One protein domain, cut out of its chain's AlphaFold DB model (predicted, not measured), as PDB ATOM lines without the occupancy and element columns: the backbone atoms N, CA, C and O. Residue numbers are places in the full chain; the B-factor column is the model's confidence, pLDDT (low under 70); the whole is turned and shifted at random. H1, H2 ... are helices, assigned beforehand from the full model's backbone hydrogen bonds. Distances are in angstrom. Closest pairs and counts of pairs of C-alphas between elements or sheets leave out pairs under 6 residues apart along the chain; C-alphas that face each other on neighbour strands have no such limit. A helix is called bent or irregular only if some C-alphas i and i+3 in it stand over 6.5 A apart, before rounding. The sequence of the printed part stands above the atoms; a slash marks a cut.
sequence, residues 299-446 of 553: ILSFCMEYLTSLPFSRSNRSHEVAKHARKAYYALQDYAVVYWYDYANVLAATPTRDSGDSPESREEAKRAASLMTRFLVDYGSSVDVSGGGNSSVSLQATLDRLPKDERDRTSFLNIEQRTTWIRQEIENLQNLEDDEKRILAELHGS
ATOM      1  N   ILE A 299     140.598  12.492  16.780       97.94
ATOM      2  CA  ILE A 299     140.817  13.002  15.417       97.94
ATOM      3  C   ILE A 299     139.918  12.267  14.418       97.94
ATOM      4  O   ILE A 299     139.319  12.915  13.556       97.94
ATOM      5  N   LEU A 300     139.772  10.941  14.540       97.69
ATOM      6  CA  LEU A 300     138.861  10.174  13.692       97.69
ATOM      7  C   LEU A 300     137.413  10.643  13.855       97.69
ATOM      8  O   LEU A 300     136.770  10.951  12.853       97.69
ATOM      9  N   SER A 301     136.912  10.737  15.089       97.44
ATOM     10  CA  SER A 301     135.568  11.241  15.386       97.44
ATOM     11  C   SER A 301     135.336  12.613  14.768       97.44
ATOM     12  O   SER A 301     134.343  12.804  14.063       97.44
ATOM     13  N   PHE A 302     136.276  13.542  14.970       98.31
ATOM     14  CA  PHE A 302     136.198  14.881  14.397       98.31
ATOM     15  C   PHE A 302     136.131  14.827  12.869       98.31
ATOM     16  O   PHE A 302     135.244  15.434  12.279       98.31
ATOM     17  N   CYS A 303     137.011  14.058  12.214       98.06
ATOM     18  CA  CYS A 303     137.012  13.915  10.756       98.06
ATOM     19  C   CYS A 303     135.695  13.323  10.233       98.06
ATOM     20  O   CYS A 303     135.176  13.794   9.222       98.06
ATOM     21  N   MET A 304     135.139  12.311  10.904       97.19
ATOM     22  CA  MET A 304     133.882  11.676  10.498       97.19
ATOM     23  C   MET A 304     132.686  12.613  10.651       97.19
ATOM     24  O   MET A 304     131.869  12.702   9.734       97.19
ATOM     25  N   GLU A 305     132.584  13.349  11.756       97.06
ATOM     26  CA  GLU A 305     131.552  14.380  11.915       97.06
ATOM     27  C   GLU A 305     131.718  15.501  10.901       97.06
ATOM     28  O   GLU A 305     130.776  15.843  10.194       97.06
ATOM     29  N   TYR A 306     132.934  16.015  10.765       97.94
ATOM     30  CA  TYR A 306     133.255  17.091   9.846       97.94
ATOM     31  C   TYR A 306     132.880  16.738   8.403       97.94
ATOM     32  O   TYR A 306     132.137  17.484   7.768       97.94
ATOM     33  N   LEU A 307     133.286  15.568   7.903       96.56
ATOM     34  CA  LEU A 307     132.974  15.134   6.537       96.56
ATOM     35  C   LEU A 307     131.496  14.763   6.330       96.56
ATOM     36  O   LEU A 307     131.047  14.726   5.184       96.56
ATOM     37  N   THR A 308     130.733  14.490   7.393       95.06
ATOM     38  CA  THR A 308     129.282  14.204   7.320       95.06
ATOM     39  C   THR A 308     128.401  15.388   7.715       95.06
ATOM     40  O   THR A 308     127.174  15.284   7.688       95.06
ATOM     41  N   SER A 309     129.008  16.521   8.062       95.44
ATOM     42  CA  SER A 309     128.310  17.732   8.482       95.44
ATOM     43  C   SER A 309     127.583  18.419   7.319       95.44
ATOM     44  O   SER A 309     127.850  18.175   6.137       95.44
ATOM     45  N   LEU A 310     126.655  19.325   7.651       93.81
ATOM     46  CA  LEU A 310     125.819  20.030   6.675       93.81
ATOM     47  C   LEU A 310     126.618  20.731   5.549       93.81
ATOM     48  O   LEU A 310     126.197  20.607   4.395       93.81
ATOM     49  N   PRO A 311     127.759  21.407   5.808       95.06
ATOM     50  CA  PRO A 311     128.568  22.015   4.745       95.06
ATOM     51  C   PRO A 311     129.049  21.025   3.675       95.06
ATOM     52  O   PRO A 311     129.141  21.393   2.505       95.06
ATOM     53  N   PHE A 312     129.246  19.754   4.037       94.25
ATOM     54  CA  PHE A 312     129.613  18.668   3.123       94.25
ATOM     55  C   PHE A 312     128.408  17.940   2.511       94.25
ATOM     56  O   PHE A 312     128.581  16.950   1.800       94.25
ATOM     57  N   SER A 313     127.174  18.376   2.763       89.19
ATOM     58  CA  SER A 313     125.995  17.705   2.213       89.19
ATOM     59  C   SER A 313     125.983  17.729   0.680       89.19
ATOM     60  O   SER A 313     126.241  18.753   0.049       89.19
ATOM     61  N   ARG A 314     125.580  16.609   0.063       80.50
ATOM     62  CA  ARG A 314     125.409  16.493  -1.400       80.50
ATOM     63  C   ARG A 314     124.330  17.425  -1.955       80.50
ATOM     64  O   ARG A 314     124.323  17.711  -3.146       80.50
ATOM     65  N   SER A 315     123.390  17.849  -1.113       83.50
ATOM     66  CA  SER A 315     122.305  18.762  -1.487       83.50
ATOM     67  C   SER A 315     122.641  20.226  -1.206       83.50
ATOM     68  O   SER A 315     121.749  21.077  -1.260       83.50
ATOM     69  N   ASN A 316     123.886  20.522  -0.822       85.25
ATOM     70  CA  ASN A 316     124.291  21.876  -0.501       85.25
ATOM     71  C   ASN A 316     124.307  22.750  -1.769       85.25
ATOM     72  O   ASN A 316     124.495  22.269  -2.885       85.25
ATOM     73  N   ARG A 317     124.056  24.049  -1.607       89.88
ATOM     74  CA  ARG A 317     124.008  25.004  -2.724       89.88
ATOM     75  C   ARG A 317     125.357  25.705  -2.852       89.88
ATOM     76  O   ARG A 317     125.973  26.018  -1.836       89.88
ATOM     77  N   SER A 318     125.757  26.057  -4.074       89.44
ATOM     78  CA  SER A 318     127.025  26.752  -4.355       89.44
ATOM     79  C   SER A 318     127.258  27.984  -3.466       89.44
ATOM     80  O   SER A 318     128.343  28.164  -2.921       89.44
ATOM     81  N   HIS A 319     126.225  28.803  -3.217       89.94
ATOM     82  CA  HIS A 319     126.356  29.990  -2.358       89.94
ATOM     83  C   HIS A 319     126.588  29.672  -0.872       89.94
ATOM     84  O   HIS A 319     127.271  30.436  -0.192       89.94
ATOM     85  N   GLU A 320     126.052  28.564  -0.353       93.25
ATOM     86  CA  GLU A 320     126.306  28.153   1.032       93.25
ATOM     87  C   GLU A 320     127.727  27.594   1.164       93.25
ATOM     88  O   GLU A 320     128.432  27.949   2.107       93.25
ATOM     89  N   VAL A 321     128.213  26.824   0.181       93.06
ATOM     90  CA  VAL A 321     129.629  26.411   0.137       93.06
ATOM     91  C   VAL A 321     130.540  27.633   0.133       93.06
ATOM     92  O   VAL A 321     131.417  27.755   0.984       93.06
ATOM     93  N   ALA A 322     130.273  28.591  -0.747       91.19
ATOM     94  CA  ALA A 322     131.009  29.844  -0.824       91.19
ATOM     95  C   ALA A 322     131.002  30.637   0.504       91.19
ATOM     96  O   ALA A 322     131.994  31.278   0.862       91.19
ATOM     97  N   LYS A 323     129.895  30.607   1.253       92.06
ATOM     98  CA  LYS A 323     129.765  31.255   2.569       92.06
ATOM     99  C   LYS A 323     130.582  30.542   3.648       92.06
ATOM    100  O   LYS A 323     131.271  31.211   4.415       92.06
ATOM    101  N   HIS A 324     130.552  29.212   3.691       93.88
ATOM    102  CA  HIS A 324     131.380  28.419   4.608       93.88
ATOM    103  C   HIS A 324     132.877  28.549   4.288       93.88
ATOM    104  O   HIS A 324     133.697  28.679   5.198       93.88
ATOM    105  N   ALA A 325     133.234  28.614   3.002       91.50
ATOM    106  CA  ALA A 325     134.604  28.832   2.553       91.50
ATOM    107  C   ALA A 325     135.171  30.172   3.047       91.50
ATOM    108  O   ALA A 325     136.276  30.198   3.584       91.50
ATOM    109  N   ARG A 326     134.402  31.266   2.967       89.88
ATOM    110  CA  ARG A 326     134.814  32.585   3.494       89.88
ATOM    111  C   ARG A 326     135.075  32.605   5.002       89.88
ATOM    112  O   ARG A 326     135.733  33.517   5.483       89.88
ATOM    113  N   LYS A 327     134.585  31.606   5.736       90.44
ATOM    114  CA  LYS A 327     134.816  31.441   7.176       90.44
ATOM    115  C   LYS A 327     135.841  30.350   7.511       90.44
ATOM    116  O   LYS A 327     135.891  29.904   8.646       90.44
ATOM    117  N   ALA A 328     136.628  29.895   6.532       90.12
ATOM    118  CA  ALA A 328     137.649  28.854   6.692       90.12
ATOM    119  C   ALA A 328     137.123  27.450   7.043       90.12
ATOM    120  O   ALA A 328     137.912  26.588   7.420       90.12
ATOM    121  N   TYR A 329     135.823  27.173   6.867       94.94
ATOM    122  CA  TYR A 329     135.248  25.870   7.238       94.94
ATOM    123  C   TYR A 329     135.942  24.693   6.532       94.94
ATOM    124  O   TYR A 329     136.059  23.616   7.097       94.94
ATOM    125  N   TYR A 330     136.432  24.887   5.303       94.25
ATOM    126  CA  TYR A 330     137.068  23.835   4.495       94.25
ATOM    127  C   TYR A 330     138.590  23.711   4.677       94.25
ATOM    128  O   TYR A 330     139.224  22.928   3.969       94.25
ATOM    129  N   ALA A 331     139.194  24.439   5.621       92.06
ATOM    130  CA  ALA A 331     140.651  24.475   5.778       92.06
ATOM    131  C   ALA A 331     141.273  23.118   6.180       92.06
ATOM    132  O   ALA A 331     142.426  22.864   5.831       92.06
ATOM    133  N   LEU A 332     140.513  22.230   6.840       94.94
ATOM    134  CA  LEU A 332     140.930  20.866   7.211       94.94
ATOM    135  C   LEU A 332     140.530  19.790   6.182       94.94
ATOM    136  O   LEU A 332     140.941  18.637   6.314       94.94
ATOM    137  N   GLN A 333     139.747  20.135   5.150       95.06
ATOM    138  CA  GLN A 333     139.176  19.172   4.196       95.06
ATOM    139  C   GLN A 333     140.224  18.211   3.634       95.06
ATOM    140  O   GLN A 333     140.004  17.001   3.617       95.06
ATOM    141  N   ASP A 334     141.367  18.741   3.206       93.50
ATOM    142  CA  ASP A 334     142.401  17.943   2.553       93.50
ATOM    143  C   ASP A 334     143.002  16.901   3.505       93.50
ATOM    144  O   ASP A 334     143.257  15.768   3.108       93.50
ATOM    145  N   TYR A 335     143.205  17.271   4.769       95.50
ATOM    146  CA  TYR A 335     143.722  16.367   5.789       95.50
ATOM    147  C   TYR A 335     142.703  15.275   6.139       95.50
ATOM    148  O   TYR A 335     143.031  14.089   6.114       95.50
ATOM    149  N   ALA A 336     141.455  15.668   6.411       97.06
ATOM    150  CA  ALA A 336     140.400  14.741   6.813       97.06
ATOM    151  C   ALA A 336     140.085  13.705   5.720       97.06
ATOM    152  O   ALA A 336     139.909  12.524   6.019       97.06
ATOM    153  N   VAL A 337     140.051  14.132   4.451       95.50
ATOM    154  CA  VAL A 337     139.764  13.262   3.298       95.50
ATOM    155  C   VAL A 337     140.846  12.203   3.079       95.50
ATOM    156  O   VAL A 337     140.511  11.076   2.715       95.50
ATOM    157  N   VAL A 338     142.117  12.547   3.294       94.12
ATOM    158  CA  VAL A 338     143.239  11.628   3.053       94.12
ATOM    159  C   VAL A 338     143.394  10.635   4.207       94.12
ATOM    160  O   VAL A 338     143.459   9.434   3.970       94.12
ATOM    161  N   TYR A 339     143.385  11.106   5.458       96.12
ATOM    162  CA  TYR A 339     143.910  10.310   6.579       96.12
ATOM    163  C   TYR A 339     142.869   9.585   7.441       96.12
ATOM    164  O   TYR A 339     143.246   8.853   8.358       96.12
ATOM    165  N   TRP A 340     141.562   9.739   7.191       95.69
ATOM    166  CA  TRP A 340     140.532   9.074   8.009       95.69
ATOM    167  C   TRP A 340     140.714   7.552   8.097       95.69
ATOM    168  O   TRP A 340     140.499   6.960   9.154       95.69
ATOM    169  N   TYR A 341     141.120   6.911   6.998       95.19
ATOM    170  CA  TYR A 341     141.287   5.461   6.955       95.19
ATOM    171  C   TYR A 341     142.499   5.004   7.770       95.19
ATOM    172  O   TYR A 341     142.431   3.974   8.437       95.19
ATOM    173  N   ASP A 342     143.582   5.786   7.782       95.38
ATOM    174  CA  ASP A 342     144.759   5.511   8.612       95.38
ATOM    175  C   ASP A 342     144.405   5.553  10.096       95.38
ATOM    176  O   ASP A 342     144.763   4.646  10.848       95.38
ATOM    177  N   TYR A 343     143.641   6.564  10.516       96.50
ATOM    178  CA  TYR A 343     143.135   6.641  11.885       96.50
ATOM    179  C   TYR A 343     142.221   5.469  12.239       96.50
ATOM    180  O   TYR A 343     142.347   4.897  13.322       96.50
ATOM    181  N   ALA A 344     141.336   5.071  11.324       94.62
ATOM    182  CA  ALA A 344     140.457   3.931  11.542       94.62
ATOM    183  C   ALA A 344     141.235   2.612  11.683       94.62
ATOM    184  O   ALA A 344     140.915   1.820  12.567       94.62
ATOM    185  N   ASN A 345     142.281   2.395  10.878       93.44
ATOM    186  CA  ASN A 345     143.154   1.225  11.013       93.44
ATOM    187  C   ASN A 345     143.904   1.215  12.345       93.44
ATOM    188  O   ASN A 345     143.968   0.172  12.991       93.44
ATOM    189  N   VAL A 346     144.448   2.360  12.772       92.44
ATOM    190  CA  VAL A 346     145.124   2.469  14.075       92.44
ATOM    191  C   VAL A 346     144.159   2.127  15.208       92.44
ATOM    192  O   VAL A 346     144.492   1.326  16.081       92.44
ATOM    193  N   LEU A 347     142.941   2.672  15.167       91.25
ATOM    194  CA  LEU A 347     141.924   2.397  16.177       91.25
ATOM    195  C   LEU A 347     141.503   0.918  16.186       91.25
ATOM    196  O   LEU A 347     141.379   0.329  17.255       91.25
ATOM    197  N   ALA A 348     141.326   0.298  15.016       89.81
ATOM    198  CA  ALA A 348     140.955  -1.115  14.905       89.81
ATOM    199  C   ALA A 348     142.075  -2.070  15.351       89.81
ATOM    200  O   ALA A 348     141.796  -3.128  15.914       89.81
ATOM    201  N   ALA A 349     143.335  -1.685  15.132       87.56
ATOM    202  CA  ALA A 349     144.505  -2.443  15.564       87.56
ATOM    203  C   ALA A 349     144.797  -2.305  17.068       87.56
ATOM    204  O   ALA A 349     145.576  -3.092  17.609       87.56
ATOM    205  N   THR A 350     144.194  -1.326  17.748       81.31
ATOM    206  CA  THR A 350     144.397  -1.094  19.181       81.31
ATOM    207  C   THR A 350     143.492  -2.036  19.984       81.31
ATOM    208  O   THR A 350     142.269  -1.892  19.943       81.31
ATOM    209  N   PRO A 351     144.038  -3.030  20.712       66.75
ATOM    210  CA  PRO A 351     143.215  -3.959  21.474       66.75
ATOM    211  C   PRO A 351     142.548  -3.226  22.639       66.75
ATOM    212  O   PRO A 351     143.240  -2.748  23.532       66.75
ATOM    213  N   THR A 352     141.212  -3.196  22.668       61.91
ATOM    214  CA  THR A 352     140.450  -2.711  23.826       61.91
ATOM    215  C   THR A 352     140.748  -3.609  25.024       61.91
ATOM    216  O   THR A 352     140.276  -4.750  25.083       61.91
ATOM    217  N   ARG A 353     141.563  -3.136  25.969       56.81
ATOM    218  CA  ARG A 353     141.887  -3.882  27.190       56.81
ATOM    219  C   ARG A 353     140.946  -3.416  28.292       56.81
ATOM    220  O   ARG A 353     141.118  -2.330  28.837       56.81
ATOM    221  N   ASP A 354     139.999  -4.271  28.679       51.94
ATOM    222  CA  ASP A 354     139.011  -3.981  29.734       51.94
ATOM    223  C   ASP A 354     139.622  -3.535  31.079       51.94
ATOM    224  O   ASP A 354     138.943  -2.883  31.872       51.94
ATOM    225  N   SER A 355     140.895  -3.857  31.336       51.03
ATOM    226  CA  SER A 355     141.623  -3.534  32.568       51.03
ATOM    227  C   SER A 355     142.705  -2.451  32.433       51.03
ATOM    228  O   SER A 355     143.310  -2.107  33.446       51.03
ATOM    229  N   GLY A 356     142.974  -1.933  31.225       56.53
ATOM    230  CA  GLY A 356     144.078  -0.992  30.965       56.53
ATOM    231  C   GLY A 356     143.663   0.371  30.406       56.53
ATOM    232  O   GLY A 356     144.369   1.348  30.636       56.53
ATOM    233  N   ASP A 357     142.521   0.456  29.720       66.56
ATOM    234  CA  ASP A 357     142.100   1.688  29.048       66.56
ATOM    235  C   ASP A 357     141.254   2.587  29.960       66.56
ATOM    236  O   ASP A 357     140.341   2.122  30.659       66.56
ATOM    237  N   SER A 358     141.497   3.903  29.909       81.50
ATOM    238  CA  SER A 358     140.657   4.866  30.627       81.50
ATOM    239  C   SER A 358     139.194   4.771  30.145       81.50
ATOM    240  O   SER A 358     138.942   4.465  28.972       81.50
ATOM    241  N   PRO A 359     138.189   5.013  31.015       85.69
ATOM    242  CA  PRO A 359     136.780   5.033  30.608       85.69
ATOM    243  C   PRO A 359     136.517   5.965  29.419       85.69
ATOM    244  O   PRO A 359     135.759   5.614  28.521       85.69
ATOM    245  N   GLU A 360     137.207   7.104  29.390       89.44
ATOM    246  CA  GLU A 360     137.152   8.083  28.308       89.44
ATOM    247  C   GLU A 360     137.655   7.516  26.973       89.44
ATOM    248  O   GLU A 360     136.962   7.629  25.965       89.44
ATOM    249  N   SER A 361     138.804   6.830  26.968       88.38
ATOM    250  CA  SER A 361     139.365   6.215  25.751       88.38
ATOM    251  C   SER A 361     138.396   5.214  25.128       88.38
ATOM    252  O   SER A 361     138.212   5.183  23.911       88.38
ATOM    253  N   ARG A 362     137.725   4.412  25.965       86.56
ATOM    254  CA  ARG A 362     136.741   3.427  25.501       86.56
ATOM    255  C   ARG A 362     135.483   4.078  24.936       86.56
ATOM    256  O   ARG A 362     134.925   3.555  23.972       86.56
ATOM    257  N   GLU A 363     135.019   5.169  25.533       90.50
ATOM    258  CA  GLU A 363     133.829   5.872  25.052       90.50
ATOM    259  C   GLU A 363     134.102   6.589  23.728       90.50
ATOM    260  O   GLU A 363     133.335   6.436  22.774       90.50
ATOM    261  N   GLU A 364     135.247   7.266  23.612       93.25
ATOM    262  CA  GLU A 364     135.624   7.945  22.373       93.25
ATOM    263  C   GLU A 364     135.879   6.952  21.230       93.25
ATOM    264  O   GLU A 364     135.441   7.181  20.105       93.25
ATOM    265  N   ALA A 365     136.486   5.791  21.505       90.44
ATOM    266  CA  ALA A 365     136.655   4.731  20.508       90.44
ATOM    267  C   ALA A 365     135.307   4.213  19.964       90.44
ATOM    268  O   ALA A 365     135.147   4.018  18.754       90.44
ATOM    269  N   LYS A 366     134.309   4.020  20.841       89.31
ATOM    270  CA  LYS A 366     132.946   3.625  20.433       89.31
ATOM    271  C   LYS A 366     132.265   4.720  19.618       89.31
ATOM    272  O   LYS A 366     131.624   4.419  18.606       89.31
ATOM    273  N   ARG A 367     132.410   5.979  20.039       92.44
ATOM    274  CA  ARG A 367     131.899   7.151  19.321       92.44
ATOM    275  C   ARG A 367     132.495   7.228  17.914       92.44
ATOM    276  O   ARG A 367     131.730   7.287  16.951       92.44
ATOM    277  N   ALA A 368     133.816   7.110  17.784       93.50
ATOM    278  CA  ALA A 368     134.518   7.111  16.503       93.50
ATOM    279  C   ALA A 368     134.020   5.992  15.570       93.50
ATOM    280  O   ALA A 368     133.707   6.247  14.405       93.50
ATOM    281  N   ALA A 369     133.854   4.766  16.081       90.50
ATOM    282  CA  ALA A 369     133.334   3.638  15.300       90.50
ATOM    283  C   ALA A 369     131.878   3.846  14.820       90.50
ATOM    284  O   ALA A 369     131.523   3.491  13.690       90.50
ATOM    285  N   SER A 370     131.034   4.460  15.654       90.44
ATOM    286  CA  SER A 370     129.654   4.816  15.295       90.44
ATOM    287  C   SER A 370     129.609   5.888  14.199       90.44
ATOM    288  O   SER A 370     128.911   5.733  13.190       90.44
ATOM    289  N   LEU A 371     130.409   6.947  14.347       94.00
ATOM    290  CA  LEU A 371     130.522   8.028  13.364       94.00
ATOM    291  C   LEU A 371     131.076   7.533  12.026       94.00
ATOM    292  O   LEU A 371     130.555   7.897  10.974       94.00
ATOM    293  N   MET A 372     132.061   6.637  12.059       91.75
ATOM    294  CA  MET A 372     132.601   5.973  10.876       91.75
ATOM    295  C   MET A 372     131.525   5.199  10.109       91.75
ATOM    296  O   MET A 372     131.425   5.299   8.887       91.75
ATOM    297  N   THR A 373     130.671   4.455  10.816       88.69
ATOM    298  CA  THR A 373     129.564   3.718  10.182       88.69
ATOM    299  C   THR A 373     128.610   4.677   9.463       88.69
ATOM    300  O   THR A 373     128.218   4.422   8.324       88.69
ATOM    301  N   ARG A 374     128.288   5.818  10.088       90.44
ATOM    302  CA  ARG A 374     127.465   6.874   9.475       90.44
ATOM    303  C   ARG A 374     128.132   7.482   8.244       90.44
ATOM    304  O   ARG A 374     127.467   7.645   7.223       90.44
ATOM    305  N   PHE A 375     129.424   7.784   8.328       93.31
ATOM    306  CA  PHE A 375     130.213   8.301   7.213       93.31
ATOM    307  C   PHE A 375     130.168   7.368   6.004       93.31
ATOM    308  O   PHE A 375     129.867   7.818   4.902       93.31
ATOM    309  N   LEU A 376     130.375   6.066   6.198       91.56
ATOM    310  CA  LEU A 376     130.350   5.112   5.089       91.56
ATOM    311  C   LEU A 376     128.990   5.071   4.386       91.56
ATOM    312  O   LEU A 376     128.949   5.058   3.156       91.56
ATOM    313  N   VAL A 377     127.889   5.106   5.144       88.25
ATOM    314  CA  VAL A 377     126.532   5.173   4.577       88.25
ATOM    315  C   VAL A 377     126.335   6.474   3.794       88.25
ATOM    316  O   VAL A 377     125.920   6.439   2.633       88.25
ATOM    317  N   ASP A 378     126.685   7.622   4.381       90.62
ATOM    318  CA  ASP A 378     126.530   8.930   3.732       90.62
ATOM    319  C   ASP A 378     127.380   9.059   2.456       90.62
ATOM    320  O   ASP A 378     126.983   9.710   1.482       90.62
ATOM    321  N   TYR A 379     128.530   8.385   2.412       91.25
ATOM    322  CA  TYR A 379     129.426   8.377   1.258       91.25
ATOM    323  C   TYR A 379     129.162   7.243   0.252       91.25
ATOM    324  O   TYR A 379     129.908   7.072  -0.710       91.25
ATOM    325  N   GLY A 380     128.028   6.547   0.386       80.12
ATOM    326  CA  GLY A 380     127.493   5.646  -0.641       80.12
ATOM    327  C   GLY A 380     127.850   4.170  -0.476       80.12
ATOM    328  O   GLY A 380     127.540   3.386  -1.368       80.12
ATOM    329  N   SER A 381     128.448   3.771   0.648       77.00
ATOM    330  CA  SER A 381     128.643   2.356   0.959       77.00
ATOM    331  C   SER A 381     127.311   1.710   1.351       77.00
ATOM    332  O   SER A 381     126.634   2.165   2.275       77.00
ATOM    333  N   SER A 382     126.948   0.609   0.688       60.97
ATOM    334  CA  SER A 382     125.787  -0.222   1.030       60.97
ATOM    335  C   SER A 382     126.091  -1.138   2.222       60.97
ATOM    336  O   SER A 382     125.920  -2.357   2.142       60.97
ATOM    337  N   VAL A 383     126.624  -0.587   3.316       57.75
ATOM    338  CA  VAL A 383     126.801  -1.369   4.542       57.75
ATOM    339  C   VAL A 383     125.403  -1.720   5.042       57.75
ATOM    340  O   VAL A 383     124.665  -0.835   5.467       57.75
ATOM    341  N   ASP A 384     125.020  -2.997   4.982       49.72
ATOM    342  CA  ASP A 384     123.816  -3.492   5.649       49.72
ATOM    343  C   ASP A 384     123.957  -3.242   7.159       49.72
ATOM    344  O   ASP A 384     124.597  -4.008   7.882       49.72
ATOM    345  N   VAL A 385     123.374  -2.140   7.642       48.84
ATOM    346  CA  VAL A 385     123.219  -1.832   9.079       48.84
ATOM    347  C   VAL A 385     121.989  -2.563   9.655       48.84
ATOM    348  O   VAL A 385     121.574  -2.340  10.785       48.84
ATOM    349  N   SER A 386     121.395  -3.485   8.896       40.00
ATOM    350  CA  SER A 386     120.224  -4.301   9.245       40.00
ATOM    351  C   SER A 386     120.538  -5.443  10.232       40.00
ATOM    352  O   SER A 386     119.880  -6.481  10.237       40.00
ATOM    353  N   GLY A 387     121.503  -5.231  11.130       38.94
ATOM    354  CA  GLY A 387     121.590  -5.919  12.416       38.94
ATOM    355  C   GLY A 387     120.939  -5.038  13.476       38.94
ATOM    356  O   GLY A 387     121.566  -4.109  13.978       38.94
ATOM    357  N   GLY A 388     119.660  -5.283  13.767       32.84
ATOM    358  CA  GLY A 388     118.883  -4.498  14.725       32.84
ATOM    359  C   GLY A 388     119.553  -4.352  16.097       32.84
ATOM    360  O   GLY A 388     120.273  -5.239  16.539       32.84
ATOM    361  N   GLY A 389     119.278  -3.212  16.738       37.69
ATOM    362  CA  GLY A 389     119.397  -2.920  18.173       37.69
ATOM    363  C   GLY A 389     120.498  -3.630  18.976       37.69
ATOM    364  O   GLY A 389     120.390  -4.809  19.287       37.69
ATOM    365  N   ASN A 390     121.465  -2.847  19.465       38.62
ATOM    366  CA  ASN A 390     122.396  -3.181  20.559       38.62
ATOM    367  C   ASN A 390     123.609  -4.092  20.275       38.62
ATOM    368  O   ASN A 390     124.275  -4.478  21.235       38.62
ATOM    369  N   SER A 391     123.996  -4.376  19.026       44.00
ATOM    370  CA  SER A 391     125.319  -4.978  18.758       44.00
ATOM    371  C   SER A 391     126.299  -3.930  18.222       44.00
ATOM    372  O   SER A 391     126.029  -3.272  17.219       44.00
ATOM    373  N   SER A 392     127.429  -3.717  18.910       54.38
ATOM    374  CA  SER A 392     128.493  -2.847  18.398       54.38
ATOM    375  C   SER A 392     129.048  -3.467  17.119       54.38
ATOM    376  O   SER A 392     129.642  -4.548  17.164       54.38
ATOM    377  N   VAL A 393     128.861  -2.808  15.978       59.66
ATOM    378  CA  VAL A 393     129.528  -3.222  14.741       59.66
ATOM    379  C   VAL A 393     131.035  -3.109  14.978       59.66
ATOM    380  O   VAL A 393     131.531  -2.047  15.348       59.66
ATOM    381  N   SER A 394     131.760  -4.218  14.820       76.75
ATOM    382  CA  SER A 394     133.218  -4.233  14.963       76.75
ATOM    383  C   SER A 394     133.847  -3.337  13.895       76.75
ATOM    384  O   SER A 394     133.635  -3.566  12.702       76.75
ATOM    385  N   LEU A 395     134.638  -2.341  14.312       83.00
ATOM    386  CA  LEU A 395     135.349  -1.437  13.399       83.00
ATOM    387  C   LEU A 395     136.230  -2.219  12.414       83.00
ATOM    388  O   LEU A 395     136.233  -1.911  11.225       83.00
ATOM    389  N   GLN A 396     136.898  -3.277  12.885       86.19
ATOM    390  CA  GLN A 396     137.704  -4.156  12.036       86.19
ATOM    391  C   GLN A 396     136.858  -4.811  10.936       86.19
ATOM    392  O   GLN A 396     137.221  -4.758   9.767       86.19
ATOM    393  N   ALA A 397     135.685  -5.347  11.286       83.06
ATOM    394  CA  ALA A 397     134.794  -5.979  10.312       83.06
ATOM    395  C   ALA A 397     134.259  -4.983   9.267       83.06
ATOM    396  O   ALA A 397     133.980  -5.366   8.131       83.06
ATOM    397  N   THR A 398     134.108  -3.710   9.642       83.31
ATOM    398  CA  THR A 398     133.766  -2.629   8.712       83.31
ATOM    399  C   THR A 398     134.922  -2.329   7.756       83.31
ATOM    400  O   THR A 398     134.698  -2.209   6.552       83.31
ATOM    401  N   LEU A 399     136.154  -2.245   8.267       88.62
ATOM    402  CA  LEU A 399     137.351  -1.986   7.461       88.62
ATOM    403  C   LEU A 399     137.665  -3.126   6.489       88.62
ATOM    404  O   LEU A 399     138.038  -2.854   5.349       88.62
ATOM    405  N   ASP A 400     137.440  -4.379   6.892       87.75
ATOM    406  CA  ASP A 400     137.670  -5.569   6.060       87.75
ATOM    407  C   ASP A 400     136.800  -5.601   4.788       87.75
ATOM    408  O   ASP A 400     137.118  -6.307   3.831       87.75
ATOM    409  N   ARG A 401     135.699  -4.836   4.760       85.25
ATOM    410  CA  ARG A 401     134.803  -4.710   3.596       85.25
ATOM    411  C   ARG A 401     135.245  -3.635   2.605       85.25
ATOM    412  O   ARG A 401     134.702  -3.578   1.505       85.25
ATOM    413  N   LEU A 402     136.172  -2.761   2.992       89.62
ATOM    414  CA  LEU A 402     136.652  -1.680   2.141       89.62
ATOM    415  C   LEU A 402     137.840  -2.146   1.290       89.62
ATOM    416  O   LEU A 402     138.656  -2.948   1.753       89.62
ATOM    417  N   PRO A 403     137.998  -1.616   0.063       90.88
ATOM    418  CA  PRO A 403     139.214  -1.836  -0.704       90.88
ATOM    419  C   PRO A 403     140.459  -1.385   0.071       90.88
ATOM    420  O   PRO A 403     140.478  -0.320   0.703       90.88
ATOM    421  N   LYS A 404     141.511  -2.210   0.009       87.81
ATOM    422  CA  LYS A 404     142.795  -1.920   0.662       87.81
ATOM    423  C   LYS A 404     143.544  -0.801  -0.053       87.81
ATOM    424  O   LYS A 404     144.087   0.072   0.617       87.81
ATOM    425  N   ASP A 405     143.538  -0.819  -1.383       89.06
ATOM    426  CA  ASP A 405     144.134   0.234  -2.199       89.06
ATOM    427  C   ASP A 405     143.347   1.546  -2.054       89.06
ATOM    428  O   ASP A 405     142.112   1.556  -2.053       89.06
ATOM    429  N   GLU A 406     144.064   2.657  -1.885       86.06
ATOM    430  CA  GLU A 406     143.459   3.968  -1.649       86.06
ATOM    431  C   GLU A 406     142.610   4.430  -2.840       86.06
ATOM    432  O   GLU A 406     141.497   4.922  -2.644       86.06
ATOM    433  N   ARG A 407     143.073   4.204  -4.074       86.94
ATOM    434  CA  ARG A 407     142.360   4.607  -5.292       86.94
ATOM    435  C   ARG A 407     141.043   3.856  -5.435       86.94
ATOM    436  O   ARG A 407     140.015   4.464  -5.753       86.94
ATOM    437  N   ASP A 408     141.066   2.551  -5.193       87.69
ATOM    438  CA  ASP A 408     139.862   1.723  -5.254       87.69
ATOM    439  C   ASP A 408     138.866   2.140  -4.168       87.69
ATOM    440  O   ASP A 408     137.668   2.254  -4.428       87.69
ATOM    441  N   ARG A 409     139.354   2.452  -2.963       89.88
ATOM    442  CA  ARG A 409     138.518   2.907  -1.845       89.88
ATOM    443  C   ARG A 409     137.869   4.258  -2.121       89.88
ATOM    444  O   ARG A 409     136.682   4.437  -1.857       89.88
ATOM    445  N   THR A 410     138.624   5.197  -2.680       85.19
ATOM    446  CA  THR A 410     138.105   6.501  -3.098       85.19
ATOM    447  C   THR A 410     137.152   6.401  -4.288       85.19
ATOM    448  O   THR A 410     136.311   7.273  -4.444       85.19
ATOM    449  N   SER A 411     137.253   5.366  -5.122       82.19
ATOM    450  CA  SER A 411     136.273   5.116  -6.189       82.19
ATOM    451  C   SER A 411     135.009   4.439  -5.650       82.19
ATOM    452  O   SER A 411     133.910   4.683  -6.140       82.19
ATOM    453  N   PHE A 412     135.170   3.594  -4.627       85.56
ATOM    454  CA  PHE A 412     134.086   2.906  -3.930       85.56
ATOM    455  C   PHE A 412     133.206   3.868  -3.117       85.56
ATOM    456  O   PHE A 412     131.992   3.691  -3.047       85.56
ATOM    457  N   LEU A 413     133.807   4.896  -2.517       87.88
ATOM    458  CA  LEU A 413     133.114   5.947  -1.771       87.88
ATOM    459  C   LEU A 413     133.007   7.205  -2.627       87.88
ATOM    460  O   LEU A 413     133.947   7.574  -3.309       87.88
ATOM    461  N   ASN A 414     131.930   7.976  -2.540       87.12
ATOM    462  CA  ASN A 414     131.795   9.195  -3.348       87.12
ATOM    463  C   ASN A 414     132.624  10.402  -2.832       87.12
ATOM    464  O   ASN A 414     132.263  11.560  -3.064       87.12
ATOM    465  N   ILE A 415     133.726  10.135  -2.123       88.94
ATOM    466  CA  ILE A 415     134.593  11.137  -1.492       88.94
ATOM    467  C   ILE A 415     135.164  12.076  -2.551       88.94
ATOM    468  O   ILE A 415     134.991  13.287  -2.450       88.94
ATOM    469  N   GLU A 416     135.765  11.518  -3.606       89.00
ATOM    470  CA  GLU A 416     136.393  12.301  -4.675       89.00
ATOM    471  C   GLU A 416     135.423  13.306  -5.297       89.00
ATOM    472  O   GLU A 416     135.748  14.484  -5.438       89.00
ATOM    473  N   GLN A 417     134.213  12.851  -5.632       87.50
ATOM    474  CA  GLN A 417     133.196  13.671  -6.287       87.50
ATOM    475  C   GLN A 417     132.796  14.860  -5.412       87.50
ATOM    476  O   GLN A 417     132.766  15.998  -5.879       87.50
ATOM    477  N   ARG A 418     132.530  14.607  -4.127       90.00
ATOM    478  CA  ARG A 418     132.096  15.635  -3.176       90.00
ATOM    479  C   ARG A 418     133.209  16.640  -2.879       90.00
ATOM    480  O   ARG A 418     132.970  17.844  -2.927       90.00
ATOM    481  N   THR A 419     134.428  16.158  -2.637       91.88
ATOM    482  CA  THR A 419     135.618  17.001  -2.440       91.88
ATOM    483  C   THR A 419     135.888  17.869  -3.665       91.88
ATOM    484  O   THR A 419     136.166  19.058  -3.516       91.88
ATOM    485  N   THR A 420     135.786  17.296  -4.869       90.56
ATOM    486  CA  THR A 420     135.996  18.016  -6.133       90.56
ATOM    487  C   THR A 420     134.975  19.127  -6.308       90.56
ATOM    488  O   THR A 420     135.361  20.250  -6.609       90.56
ATOM    489  N   TRP A 421     133.695  18.846  -6.061       91.31
ATOM    490  CA  TRP A 421     132.648  19.858  -6.171       91.31
ATOM    491  C   TRP A 421     132.873  21.029  -5.204       91.31
ATOM    492  O   TRP A 421     132.895  22.177  -5.637       91.31
ATOM    493  N   ILE A 422     133.131  20.755  -3.918       92.31
ATOM    494  CA  ILE A 422     133.412  21.815  -2.931       92.31
ATOM    495  C   ILE A 422     134.627  22.641  -3.355       92.31
ATOM    496  O   ILE A 422     134.597  23.868  -3.280       92.31
ATOM    497  N   ARG A 423     135.693  21.983  -3.828       90.62
ATOM    498  CA  ARG A 423     136.884  22.683  -4.312       90.62
ATOM    499  C   ARG A 423     136.562  23.578  -5.491       90.62
ATOM    500  O   ARG A 423     136.911  24.740  -5.416       90.62
ATOM    501  N   GLN A 424     135.848  23.098  -6.504       89.88
ATOM    502  CA  GLN A 424     135.451  23.923  -7.650       89.88
ATOM    503  C   GLN A 424     134.685  25.182  -7.219       89.88
ATOM    504  O   GLN A 424     134.929  26.263  -7.748       89.88
ATOM    505  N   GLU A 425     133.812  25.078  -6.215       90.25
ATOM    506  CA  GLU A 425     133.120  26.251  -5.666       90.25
ATOM    507  C   GLU A 425     134.065  27.224  -4.944       90.25
ATOM    508  O   GLU A 425     133.874  28.437  -5.027       90.25
ATOM    509  N   ILE A 426     135.100  26.722  -4.264       89.00
ATOM    510  CA  ILE A 426     136.158  27.549  -3.659       89.00
ATOM    511  C   ILE A 426     137.040  28.180  -4.747       89.00
ATOM    512  O   ILE A 426     137.350  29.366  -4.658       89.00
ATOM    513  N   GLU A 427     137.402  27.430  -5.791       88.88
ATOM    514  CA  GLU A 427     138.170  27.914  -6.946       88.88
ATOM    515  C   GLU A 427     137.414  29.054  -7.654       88.88
ATOM    516  O   GLU A 427     138.006  30.074  -7.999       88.88
ATOM    517  N   ASN A 428     136.084  28.974  -7.764       87.81
ATOM    518  CA  ASN A 428     135.258  30.051  -8.327       87.81
ATOM    519  C   ASN A 428     135.342  31.375  -7.539       87.81
ATOM    520  O   ASN A 428     135.071  32.442  -8.106       87.81
ATOM    521  N   LEU A 429     135.745  31.342  -6.260       85.94
ATOM    522  CA  LEU A 429     135.976  32.543  -5.446       85.94
ATOM    523  C   LEU A 429     137.241  33.308  -5.848       85.94
ATOM    524  O   LEU A 429     137.444  34.433  -5.397       85.94
ATOM    525  N   GLN A 430     138.066  32.763  -6.742       77.75
ATOM    526  CA  GLN A 430     139.176  33.504  -7.336       77.75
ATOM    527  C   GLN A 430     138.733  34.678  -8.218       77.75
ATOM    528  O   GLN A 430     139.571  35.476  -8.610       77.75
ATOM    529  N   ASN A 431     137.444  34.823  -8.532       80.38
ATOM    530  CA  ASN A 431     136.934  35.967  -9.294       80.38
ATOM    531  C   ASN A 431     136.602  37.195  -8.420       80.38
ATOM    532  O   ASN A 431     136.094  38.185  -8.941       80.38
ATOM    533  N   LEU A 432     136.847  37.130  -7.106       80.81
ATOM    534  CA  LEU A 432     136.584  38.226  -6.167       80.81
ATOM    535  C   LEU A 432     137.621  39.362  -6.263       80.81
ATOM    536  O   LEU A 432     138.627  39.251  -6.965       80.81
ATOM    537  N   GLU A 433     137.379  40.457  -5.543       81.31
ATOM    538  CA  GLU A 433     138.330  41.568  -5.393       81.31
ATOM    539  C   GLU A 433     139.634  41.103  -4.711       81.31
ATOM    540  O   GLU A 433     139.650  40.132  -3.945       81.31
ATOM    541  N   ASP A 434     140.745  41.796  -4.975       81.38
ATOM    542  CA  ASP A 434     142.090  41.369  -4.544       81.38
ATOM    543  C   ASP A 434     142.253  41.268  -3.018       81.38
ATOM    544  O   ASP A 434     142.955  40.380  -2.527       81.38
ATOM    545  N   ASP A 435     141.544  42.096  -2.246       80.44
ATOM    546  CA  ASP A 435     141.550  42.007  -0.783       80.44
ATOM    547  C   ASP A 435     140.826  40.753  -0.260       80.44
ATOM    548  O   ASP A 435     141.320  40.094   0.657       80.44
ATOM    549  N   GLU A 436     139.692  40.369  -0.856       80.62
ATOM    550  CA  GLU A 436     138.969  39.147  -0.470       80.62
ATOM    551  C   GLU A 436     139.750  37.888  -0.858       80.62
ATOM    552  O   GLU A 436     139.797  36.918  -0.096       80.62
ATOM    553  N   LYS A 437     140.417  37.910  -2.019       80.19
ATOM    554  CA  LYS A 437     141.325  36.838  -2.449       80.19
ATOM    555  C   LYS A 437     142.480  36.644  -1.472       80.19
ATOM    556  O   LYS A 437     142.805  35.500  -1.161       80.19
ATOM    557  N   ARG A 438     143.085  37.732  -0.975       79.31
ATOM    558  CA  ARG A 438     144.172  37.658   0.015       79.31
ATOM    559  C   ARG A 438     143.703  36.960   1.291       79.31
ATOM    560  O   ARG A 438     144.360  36.029   1.744       79.31
ATOM    561  N   ILE A 439     142.532  37.341   1.804       81.00
ATOM    562  CA  ILE A 439     141.938  36.704   2.990       81.00
ATOM    563  C   ILE A 439     141.693  35.213   2.724       81.00
ATOM    564  O   ILE A 439     142.084  34.368   3.521       81.00
ATOM    565  N   LEU A 440     141.099  34.852   1.584       83.38
ATOM    566  CA  LEU A 440     140.860  33.446   1.240       83.38
ATOM    567  C   LEU A 440     142.158  32.634   1.105       83.38
ATOM    568  O   LEU A 440     142.177  31.473   1.520       83.38
ATOM    569  N   ALA A 441     143.238  33.235   0.604       81.56
ATOM    570  CA  ALA A 441     144.556  32.604   0.556       81.56
ATOM    571  C   ALA A 441     145.107  32.304   1.957       81.56
ATOM    572  O   ALA A 441     145.671  31.236   2.183       81.56
ATOM    573  N   GLU A 442     144.897  33.189   2.931       80.44
ATOM    574  CA  GLU A 442     145.281  32.932   4.325       80.44
ATOM    575  C   GLU A 442     144.461  31.791   4.950       80.44
ATOM    576  O   GLU A 442     144.975  31.016   5.760       80.44
ATOM    577  N   LEU A 443     143.185  31.660   4.569       82.81
ATOM    578  CA  LEU A 443     142.286  30.634   5.109       82.81
ATOM    579  C   LEU A 443     142.502  29.251   4.481       82.81
ATOM    580  O   LEU A 443     142.418  28.246   5.184       82.81
ATOM    581  N   HIS A 444     142.784  29.184   3.177       82.94
ATOM    582  CA  HIS A 444     142.829  27.928   2.406       82.94
ATOM    583  C   HIS A 444     144.234  27.552   1.892       82.94
ATOM    584  O   HIS A 444     144.458  26.409   1.465       82.94
ATOM    585  N   GLY A 445     145.202  28.465   2.011       79.19
ATOM    586  CA  GLY A 445     146.582  28.357   1.523       79.19
ATOM    587  C   GLY A 445     146.849  29.212   0.281       79.19
ATOM    588  O   GLY A 445     145.935  29.501  -0.488       79.19
ATOM    589  N   SER A 446     148.115  29.572   0.053       67.00
ATOM    590  CA  SER A 446     148.567  30.399  -1.082       67.00
ATOM    591  C   SER A 446     148.133  29.850  -2.448       67.00
ATOM    592  O   SER A 446     147.768  30.620  -3.330       67.00
TER     593      SER A 446
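Overview. This is residues 299 to 446 of the 553 residues of the protein "Vegetative incompatibility protein HET-E-1" of Colletotrichum shisoi (UniProt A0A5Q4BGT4). An elongated body of helices in two parts: at one end H1, H3 and H4 make a triangle, with short H5 packing on H3, and at the other H7 reaches away as an arm, with H2 crossing its later half and H8 folding back beside its end. H6 makes a corner with the beginning of H7, and residues 355 to 360 and 386 to 391 stick out. The printed part has 148 residues with eight named helices, H1 to H8 in order, and no named strand; the class is all helix. It is only just compact, close to loose, with a radius of gyration of the C-alphas of 17.7 A and spans of 58 by 32 by 29 A.

Arrangement. H4, residues 359 to 378, touches H1, residues 299 to 308, the same way at a shallow tilt of 29 degrees; their closest C-alphas, of Ser 301 and Ala 368, are 4.4 A apart. H1 touches H3, residues 333 to 349, opposite ways at a steep tilt of 50 degrees, closest at the C-alphas of Cys 303 and Ala 336, 5.3 A. H3 touches H5, residues 395 to 399, with its residues 344 to 349 alone; the closest C-alphas, of Ala 348 and Gln 396, are 5.3 A apart. H3 and H6, residues 406 to 412, are near each other. H7, residues 415 to 431, touches H2, residues 318 to 325, with its residues 422 to 429 alone, about perpendicular at 85 degrees; the closest C-alphas, of Glu 425 and Ser 318, are 6.3 A apart. H7 and H8, residues 434 to 444, are close but not clearly touching, with the C-alphas of Gln 430 and Lys 437 6.3 A apart. The helix packing is mostly crossed, but only just: 1 of 3 touching pairs given a tilt is at a shallow one. Every O i to N i+4 pair is within hydrogen-bond range in H1, H2, H4, H5, H6 and H8, against 11 of 13 in H3 and 10 of 13 in H7.

Along the chain. H4 is 29.0 A long, from C-alpha 359 at (136.780, 5.033, 30.608). H7 is 26.1 A and H3 25.0 A long; H3 is irregular, with C-alphas 338 and 341 7.6 A apart, and has a kink of 44 degrees near residue 340. H8, 15.1 A, ends at C-alpha 444 at (142.829, 27.928, 2.406).

Size, cuts and confidence. The C-alphas farthest apart, of Ser 355 and Glu 433, are 59.0 A apart. The printed part has no cut. The link H4 to H5, residues 379 to 394, is long. Residues 351 to 357, 382 to 393 and 446 have pLDDT under 70.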